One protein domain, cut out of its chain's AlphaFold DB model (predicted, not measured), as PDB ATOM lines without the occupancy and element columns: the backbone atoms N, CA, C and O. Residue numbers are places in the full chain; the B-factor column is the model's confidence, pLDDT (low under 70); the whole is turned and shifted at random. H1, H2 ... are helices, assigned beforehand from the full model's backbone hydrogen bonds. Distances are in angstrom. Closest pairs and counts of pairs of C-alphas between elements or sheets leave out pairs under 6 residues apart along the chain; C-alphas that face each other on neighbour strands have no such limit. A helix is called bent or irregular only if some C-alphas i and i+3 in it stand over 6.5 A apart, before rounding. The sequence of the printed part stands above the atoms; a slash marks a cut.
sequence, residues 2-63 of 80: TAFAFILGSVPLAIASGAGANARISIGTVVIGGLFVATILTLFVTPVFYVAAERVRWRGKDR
ATOM      1  N   THR A   2      26.522  -9.635 -38.780       87.00
ATOM      2  CA  THR A   2      25.821  -8.871 -37.725       87.00
ATOM      3  C   THR A   2      24.476  -9.462 -37.291       87.00
ATOM      4  O   THR A   2      24.265  -9.661 -36.100       87.00
ATOM      5  N   ALA A   3      23.590  -9.806 -38.233       83.44
ATOM      6  CA  ALA A   3      22.262 -10.337 -37.900       83.44
ATOM      7  C   ALA A   3      22.320 -11.678 -37.144       83.44
ATOM      8  O   ALA A   3      21.612 -11.860 -36.161       83.44
ATOM      9  N   PHE A   4      23.212 -12.592 -37.544       81.50
ATOM     10  CA  PHE A   4      23.386 -13.888 -36.875       81.50
ATOM     11  C   PHE A   4      23.871 -13.739 -35.430       81.50
ATOM     12  O   PHE A   4      23.330 -14.383 -34.534       81.50
ATOM     13  N   ALA A   5      24.850 -12.862 -35.190       86.75
ATOM     14  CA  ALA A   5      25.336 -12.579 -33.842       86.75
ATOM     15  C   ALA A   5      24.238 -11.960 -32.963       86.75
ATOM     16  O   ALA A   5      24.095 -12.334 -31.801       86.75
ATOM     17  N   PHE A   6      23.424 -11.063 -33.529       86.75
ATOM     18  CA  PHE A   6      22.315 -10.439 -32.809       86.75
ATOM     19  C   PHE A   6      21.216 -11.443 -32.458       86.75
ATOM     20  O   PHE A   6      20.753 -11.473 -31.321       86.75
ATOM     21  N   ILE A   7      20.840 -12.310 -33.406       82.56
ATOM     22  CA  ILE A   7      19.844 -13.363 -33.181       82.56
ATOM     23  C   ILE A   7      20.317 -14.276 -32.049       82.56
ATOM     24  O   ILE A   7      19.602 -14.402 -31.058       82.56
ATOM     25  N   LEU A   8      21.539 -14.812 -32.127       83.19
ATOM     26  CA  LEU A   8      22.112 -15.671 -31.083       83.19
ATOM     27  C   LEU A   8      22.206 -14.968 -29.718       83.19
ATOM     28  O   LEU A   8      21.882 -15.571 -28.699       83.19
ATOM     29  N   GLY A   9      22.581 -13.686 -29.690       84.62
ATOM     30  CA  GLY A   9      22.638 -12.886 -28.461       84.62
ATOM     31  C   GLY A   9      21.266 -12.541 -27.865       84.62
ATOM     32  O   GLY A   9      21.162 -12.311 -26.664       84.62
ATOM     33  N   SER A  10      20.208 -12.533 -28.680       83.69
ATOM     34  CA  SER A  10      18.829 -12.252 -28.248       83.69
ATOM     35  C   SER A  10      18.043 -13.494 -27.807       83.69
ATOM     36  O   SER A  10      17.010 -13.355 -27.151       83.69
ATOM     37  N   VAL A  11      18.557 -14.705 -28.068       81.94
ATOM     38  CA  VAL A  11      17.958 -15.977 -27.618       81.94
ATOM     39  C   VAL A  11      17.669 -15.997 -26.107       81.94
ATOM     40  O   VAL A  11      16.530 -16.288 -25.752       81.94
ATOM     41  N   PRO A  12      18.593 -15.623 -25.196       78.06
ATOM     42  CA  PRO A  12      18.332 -15.648 -23.752       78.06
ATOM     43  C   PRO A  12      17.190 -14.718 -23.330       78.06
ATOM     44  O   PRO A  12      16.502 -14.981 -22.347       78.06
ATOM     45  N   LEU A  13      16.965 -13.637 -24.083       75.25
ATOM     46  CA  LEU A  13      15.884 -12.688 -23.833       75.25
ATOM     47  C   LEU A  13      14.512 -13.285 -24.189       75.25
ATOM     48  O   LEU A  13      13.525 -12.992 -23.517       75.25
ATOM     49  N   ALA A  14      14.465 -14.157 -25.202       72.06
ATOM     50  CA  ALA A  14      13.256 -14.841 -25.659       72.06
ATOM     51  C   ALA A  14      12.823 -16.017 -24.760       72.06
ATOM     52  O   ALA A  14      11.671 -16.436 -24.828       72.06
ATOM     53  N   ILE A  15      13.720 -16.528 -23.910       78.50
ATOM     54  CA  ILE A  15      13.466 -17.628 -22.952       78.50
ATOM     55  C   ILE A  15      13.582 -17.184 -21.484       78.50
ATOM     56  O   ILE A  15      13.567 -18.010 -20.574       78.50
ATOM     57  N   ALA A  16      13.684 -15.876 -21.232       78.69
ATOM     58  CA  ALA A  16      13.814 -15.341 -19.883       78.69
ATOM     59  C   ALA A  16      12.555 -15.622 -19.043       78.69
ATOM     60  O   ALA A  16      11.449 -15.251 -19.434       78.69
ATOM     61  N   SER A  17      12.728 -16.206 -17.855       74.06
ATOM     62  CA  SER A  17      11.668 -16.388 -16.855       74.06
ATOM     63  C   SER A  17      11.929 -15.517 -15.616       74.06
ATOM     64  O   SER A  17      13.072 -15.194 -15.297       74.06
ATOM     65  N   GLY A  18      10.861 -15.073 -14.942       80.19
ATOM     66  CA  GLY A  18      10.931 -14.191 -13.766       80.19
ATOM     67  C   GLY A  18      10.206 -12.849 -13.936       80.19
ATOM     68  O   GLY A  18       9.388 -12.663 -14.838       80.19
ATOM     69  N   ALA A  19      10.482 -11.890 -13.049       78.06
ATOM     70  CA  ALA A  19       9.829 -10.580 -13.074       78.06
ATOM     71  C   ALA A  19      10.153  -9.807 -14.370       78.06
ATOM     72  O   ALA A  19      11.315  -9.610 -14.750       78.06
ATOM     73  N   GLY A  20       9.101  -9.380 -15.072       81.75
ATOM     74  CA  GLY A  20       9.218  -8.728 -16.378       81.75
ATOM     75  C   GLY A  20       9.570  -9.677 -17.532       81.75
ATOM     76  O   GLY A  20       9.959  -9.196 -18.594       81.75
ATOM     77  N   ALA A  21       9.443 -10.999 -17.356       83.12
ATOM     78  CA  ALA A  21       9.671 -11.991 -18.412       83.12
ATOM     79  C   ALA A  21       8.850 -11.702 -19.674       83.12
ATOM     80  O   ALA A  21       9.408 -11.651 -20.763       83.12
ATOM     81  N   ASN A  22       7.558 -11.393 -19.530       84.12
ATOM     82  CA  ASN A  22       6.689 -11.089 -20.671       84.12
ATOM     83  C   ASN A  22       7.211  -9.916 -21.520       84.12
ATOM     84  O   ASN A  22       7.161  -9.976 -22.745       84.12
ATOM     85  N   ALA A  23       7.769  -8.876 -20.887       87.50
ATOM     86  CA  ALA A  23       8.349  -7.738 -21.601       87.50
ATOM     87  C   ALA A  23       9.629  -8.131 -22.360       87.50
ATOM     88  O   ALA A  23       9.816  -7.737 -23.510       87.50
ATOM     89  N   ARG A  24      10.490  -8.952 -21.746       88.19
ATOM     90  CA  ARG A  24      11.730  -9.451 -22.366       88.19
ATOM     91  C   ARG A  24      11.433 -10.375 -23.544       88.19
ATOM     92  O   ARG A  24      11.982 -10.175 -24.624       88.19
ATOM     93  N   ILE A  25      10.507 -11.316 -23.365       88.06
ATOM     94  CA  ILE A  25      10.080 -12.258 -24.404       88.06
ATOM     95  C   ILE A  25       9.449 -11.508 -25.582       88.06
ATOM     96  O   ILE A  25       9.761 -11.810 -26.734       88.06
ATOM     97  N   SER A  26       8.611 -10.500 -25.311       89.12
ATOM     98  CA  SER A  26       8.003  -9.656 -26.347       89.12
ATOM     99  C   SER A  26       9.058  -8.919 -27.177       89.12
ATOM    100  O   SER A  26       9.047  -9.001 -28.403       89.12
ATOM    101  N   ILE A  27      10.032  -8.271 -26.529       89.50
ATOM    102  CA  ILE A  27      11.122  -7.589 -27.243       89.50
ATOM    103  C   ILE A  27      11.983  -8.598 -28.016       89.50
ATOM    104  O   ILE A  27      12.306  -8.359 -29.177       89.50
ATOM    105  N   GLY A  28      12.320  -9.742 -27.412       87.19
ATOM    106  CA  GLY A  28      13.129 -10.786 -28.046       87.19
ATOM    107  C   GLY A  28      12.483 -11.351 -29.314       87.19
ATOM    108  O   GLY A  28      13.140 -11.459 -30.347       87.19
ATOM    109  N   THR A  29      11.182 -11.644 -29.275       89.00
ATOM    110  CA  THR A  29      10.439 -12.148 -30.445       89.00
ATOM    111  C   THR A  29      10.332 -11.111 -31.561       89.00
ATOM    112  O   THR A  29      10.580 -11.449 -32.723       89.00
ATOM    113  N   VAL A  30      10.049  -9.846 -31.227       91.44
ATOM    114  CA  VAL A  30      10.007  -8.744 -32.206       91.44
ATOM    115  C   VAL A  30      11.362  -8.555 -32.879       91.44
ATOM    116  O   VAL A  30      11.434  -8.416 -34.096       91.44
ATOM    117  N   VAL A  31      12.441  -8.581 -32.104       91.12
ATOM    118  CA  VAL A  31      13.803  -8.412 -32.607       91.12
ATOM    119  C   VAL A  31      14.196  -9.542 -33.553       91.12
ATOM    120  O   VAL A  31      14.663  -9.267 -34.657       91.12
ATOM    121  N   ILE A  32      14.006 -10.801 -33.146       89.56
ATOM    122  CA  ILE A  32      14.413 -11.965 -33.945       89.56
ATOM    123  C   ILE A  32      13.641 -11.988 -35.269       89.56
ATOM    124  O   ILE A  32      14.248 -12.096 -36.337       89.56
ATOM    125  N   GLY A  33      12.315 -11.825 -35.216       90.81
ATOM    126  CA  GLY A  33      11.480 -11.780 -36.417       90.81
ATOM    127  C   GLY A  33      11.774 -10.555 -37.284       90.81
ATOM    128  O   GLY A  33      11.946 -10.674 -38.498       90.81
ATOM    129  N   GLY A  34      11.903  -9.385 -36.659       92.81
ATOM    130  CA  GLY A  34      12.177  -8.119 -37.328       92.81
ATOM    131  C   GLY A  34      13.510  -8.130 -38.067       92.81
ATOM    132  O   GLY A  34      13.558  -7.731 -39.224       92.81
ATOM    133  N   LEU A  35      14.576  -8.650 -37.456       93.12
ATOM    134  CA  LEU A  35      15.885  -8.783 -38.104       93.12
ATOM    135  C   LEU A  35      15.871  -9.791 -39.246       93.12
ATOM    136  O   LEU A  35      16.522  -9.553 -40.264       93.12
ATOM    137  N   PHE A  36      15.136 -10.893 -39.105       91.69
ATOM    138  CA  PHE A  36      15.014 -11.877 -40.173       91.69
ATOM    139  C   PHE A  36      14.325 -11.270 -41.401       91.69
ATOM    140  O   PHE A  36      14.880 -11.285 -42.503       91.69
ATOM    141  N   VAL A  37      13.167 -10.637 -41.191       94.38
ATOM    142  CA  VAL A  37      12.419  -9.951 -42.252       94.38
ATOM    143  C   VAL A  37      13.224  -8.788 -42.825       94.38
ATOM    144  O   VAL A  37      13.336  -8.677 -44.041       94.38
ATOM    145  N   ALA A  38      13.838  -7.956 -41.981       93.25
ATOM    146  CA  ALA A  38      14.648  -6.826 -42.422       93.25
ATOM    147  C   ALA A  38      15.850  -7.278 -43.253       93.25
ATOM    148  O   ALA A  38      16.162  -6.629 -44.244       93.25
ATOM    149  N   THR A  39      16.502  -8.390 -42.903       92.88
ATOM    150  CA  THR A  39      17.634  -8.921 -43.678       92.88
ATOM    151  C   THR A  39      17.184  -9.336 -45.074       92.88
ATOM    152  O   THR A  39      17.789  -8.911 -46.058       92.88
ATOM    153  N   ILE A  40      16.098 -10.108 -45.175       94.81
ATOM    154  CA  ILE A  40      15.546 -10.530 -46.469       94.81
ATOM    155  C   ILE A  40      15.109  -9.304 -47.270       94.81
ATOM    156  O   ILE A  40      15.533  -9.125 -48.409       94.81
ATOM    157  N   LEU A  41      14.315  -8.422 -46.665       96.25
ATOM    158  CA  LEU A  41      13.795  -7.238 -47.333       96.25
ATOM    159  C   LEU A  41      14.930  -6.328 -47.810       96.25
ATOM    160  O   LEU A  41      14.904  -5.883 -48.946       96.25
ATOM    161  N   THR A  42      15.962  -6.110 -46.998       95.19
ATOM    162  CA  THR A  42      17.124  -5.288 -47.366       95.19
ATOM    163  C   THR A  42      17.883  -5.876 -48.552       95.19
ATOM    164  O   THR A  42      18.272  -5.114 -49.439       95.19
ATOM    165  N   LEU A  43      18.059  -7.203 -48.610       94.69
ATOM    166  CA  LEU A  43      18.729  -7.871 -49.733       94.69
ATOM    167  C   LEU A  43      18.018  -7.629 -51.074       94.69
ATOM    168  O   LEU A  43      18.694  -7.546 -52.094       94.69
ATOM    169  N   PHE A  44      16.691  -7.469 -51.077       95.94
ATOM    170  CA  PHE A  44      15.920  -7.194 -52.295       95.94
ATOM    171  C   PHE A  44      15.662  -5.701 -52.531       95.94
ATOM    172  O   PHE A  44      15.796  -5.214 -53.651       95.94
ATOM    173  N   VAL A  45      15.307  -4.952 -51.489       96.56
ATOM    174  CA  VAL A  45      14.926  -3.538 -51.590       96.56
ATOM    175  C   VAL A  45      16.130  -2.668 -51.904       96.56
ATOM    176  O   VAL A  45      16.025  -1.806 -52.767       96.56
ATOM    177  N   THR A  46      17.283  -2.901 -51.274       96.19
ATOM    178  CA  THR A  46      18.486  -2.083 -51.505       96.19
ATOM    179  C   THR A  46      18.920  -2.062 -52.977       96.19
ATOM    180  O   THR A  46      19.072  -0.963 -53.510       96.19
ATOM    181  N   PRO A  47      19.087  -3.203 -53.682       95.56
ATOM    182  CA  PRO A  47      19.481  -3.172 -55.091       95.56
ATOM    183  C   PRO A  47      18.394  -2.577 -55.994       95.56
ATOM    184  O   PRO A  47      18.711  -1.806 -56.898       95.56
ATOM    185  N   VAL A  48      17.114  -2.867 -55.736       96.06
ATOM    186  CA  VAL A  48      16.001  -2.278 -56.502       96.06
ATOM    187  C   VAL A  48      15.986  -0.759 -56.347       96.06
ATOM    188  O   VAL A  48      15.848  -0.033 -57.332       96.06
ATOM    189  N   PHE A  49      16.174  -0.273 -55.123       95.62
ATOM    190  CA  PHE A  49      16.211   1.152 -54.825       95.62
ATOM    191  C   PHE A  49      17.441   1.825 -55.438       95.62
ATOM    192  O   PHE A  49      17.327   2.927 -55.970       95.62
ATOM    193  N   TYR A  50      18.594   1.149 -55.435       94.44
ATOM    194  CA  TYR A  50      19.806   1.625 -56.096       94.44
ATOM    195  C   TYR A  50      19.585   1.825 -57.604       94.44
ATOM    196  O   TYR A  50      19.820   2.918 -58.116       94.44
ATOM    197  N   VAL A  51      19.046   0.820 -58.304       94.19
ATOM    198  CA  VAL A  51      18.760   0.917 -59.748       94.19
ATOM    199  C   VAL A  51      17.696   1.981 -60.038       94.19
ATOM    200  O   VAL A  51      17.806   2.730 -61.011       94.19
ATOM    201  N   ALA A  52      16.669   2.089 -59.190       92.94
ATOM    202  CA  ALA A  52      15.653   3.127 -59.319       92.94
ATOM    203  C   ALA A  52      16.261   4.534 -59.182       92.94
ATOM    204  O   ALA A  52      15.986   5.404 -60.011       92.94
ATOM    205  N   ALA A  53      17.124   4.744 -58.185       92.00
ATOM    206  CA  ALA A  53      17.824   6.008 -57.976       92.00
ATOM    207  C   ALA A  53      18.776   6.338 -59.139       92.00
ATOM    208  O   ALA A  53      18.797   7.477 -59.612       92.00
ATOM    209  N   GLU A  54      19.511   5.350 -59.654       89.69
ATOM    210  CA  GLU A  54      20.403   5.521 -60.805       89.69
ATOM    211  C   GLU A  54      19.632   5.934 -62.068       89.69
ATOM    212  O   GLU A  54      20.012   6.886 -62.755       89.69
ATOM    213  N   ARG A  55      18.472   5.316 -62.318       84.31
ATOM    214  CA  ARG A  55      17.602   5.660 -63.452       84.31
ATOM    215  C   ARG A  55      17.046   7.083 -63.373       84.31
ATOM    216  O   ARG A  55      16.889   7.741 -64.405       84.31
ATOM    217  N   VAL A  56      16.752   7.572 -62.168       86.50
ATOM    218  CA  VAL A  56      16.338   8.969 -61.946       86.50
ATOM    219  C   VAL A  56      17.512   9.921 -62.180       86.50
ATOM    220  O   VAL A  56      17.339  10.954 -62.827       86.50
ATOM    221  N   ARG A  57      18.716   9.556 -61.724       83.25
ATOM    222  CA  ARG A  57      19.927  10.369 -61.900       83.25
ATOM    223  C   ARG A  57      20.306  10.544 -63.374       83.25
ATOM    224  O   ARG A  57      20.666  11.650 -63.767       83.25
ATOM    225  N   TRP A  58      20.188   9.505 -64.204       66.69
ATOM    226  CA  TRP A  58      20.521   9.600 -65.636       66.69
ATOM    227  C   TRP A  58      19.567  10.517 -66.412       66.69
ATOM    228  O   TRP A  58      20.020  11.314 -67.227       66.69
ATOM    229  N   ARG A  59      18.271  10.531 -66.066       65.19
ATOM    230  CA  ARG A  59      17.304  11.496 -66.628       65.19
ATOM    231  C   ARG A  59      17.637  12.963 -66.325       65.19
ATOM    232  O   ARG A  59      17.147  13.843 -67.029       65.19
ATOM    233  N   GLY A  60      18.423  13.231 -65.283       61.53
ATOM    234  CA  GLY A  60      18.906  14.575 -64.959       61.53
ATOM    235  C   GLY A  60      20.134  14.995 -65.769       61.53
ATOM    236  O   GLY A  60      20.286  16.180 -66.047       61.53
ATOM    237  N   LYS A  61      20.982  14.041 -66.177       55.91
ATOM    238  CA  LYS A  61      22.272  14.310 -66.833       55.91
ATOM    239  C   LYS A  61      22.157  14.522 -68.351       55.91
ATOM    240  O   LYS A  61      22.894  15.329 -68.900       55.91
ATOM    241  N   ASP A  62      21.155  13.934 -69.009       56.44
ATOM    242  CA  ASP A  62      20.861  14.178 -70.439       56.44
ATOM    243  C   ASP A  62      20.466  15.633 -70.776       56.44
ATOM    244  O   ASP A  62      20.409  16.015 -71.946       56.44
ATOM    245  N   ARG A  63      20.167  16.463 -69.766       58.19
ATOM    246  CA  ARG A  63      19.876  17.892 -69.960       58.19
ATOM    247  C   ARG A  63      21.120  18.780 -69.968       58.19
ATOM    248  O   ARG A  63      20.994  19.922 -70.392       58.19
TER     249      ARG A  63
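AT A GLANCE: This is residues 2 to 63 of the 80 residues of the protein "Riboflavin aldehyde-forming enzyme" of Pyrenophora tritici-repentis (UniProt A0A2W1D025). A lopsided helical hairpin: a short helix, H1, folds back beside the first half of one very long helix, H2, and the far half of H2 sticks out alone as an arm, residues 40 to 63 standing free. H2 has a kink of 38 degrees near residue 41, where this arm begins. The printed part has 62 residues with two named helices, H1 then H2, and no named strand; the class is all helix. The whole is extended, a rod with a radius of gyration of the C-alphas of 19.1 A and spans of 65 by 18 by 12 A.

HOW THE PARTS SIT: H1, residues 2 to 14, and H2, residues 21 to 61, form a helical hairpin. They touch, with 20 pairs of C-alphas within 8 A. The closest C-alphas are those of Ala 14 and Ile 25, 4.3 A apart. H2 touches H1 with residues 24 to 39 alone. The two helices run opposite ways at a shallow tilt of 23 degrees. In the backbone, 7 of 9 O i to N i+4 pairs of H1 and 34 of 37 of H2 are within hydrogen-bond range.

IN THESE COORDINATES: H1 begins at C-alpha 2, (25.821, -8.871, -37.725), and measures 18.4 A from first to last C-alpha. It is only just irregular: C-alphas 9 and 12 are 7.0 A apart. H2 begins at C-alpha 21, (9.671, -11.991, -18.412), and ends at C-alpha 61, (22.272, 14.310, -66.833), 56.5 A away. It is neither bent nor irregular, but only just: C-alphas 43 and 46 are 6.1 A apart.

THE WHOLE: The two C-alphas farthest apart are those of Gly 18 and Arg 63, at 65.3 A. Without the free stretch, the body of 38 residues spans 31 by 15 by 9 A. The link from H1 to H2 is short, with 6 residues, and the printed part has no cut. The mean pLDDT of the printed part is 85.2, and residues 58 to 63 are under 70.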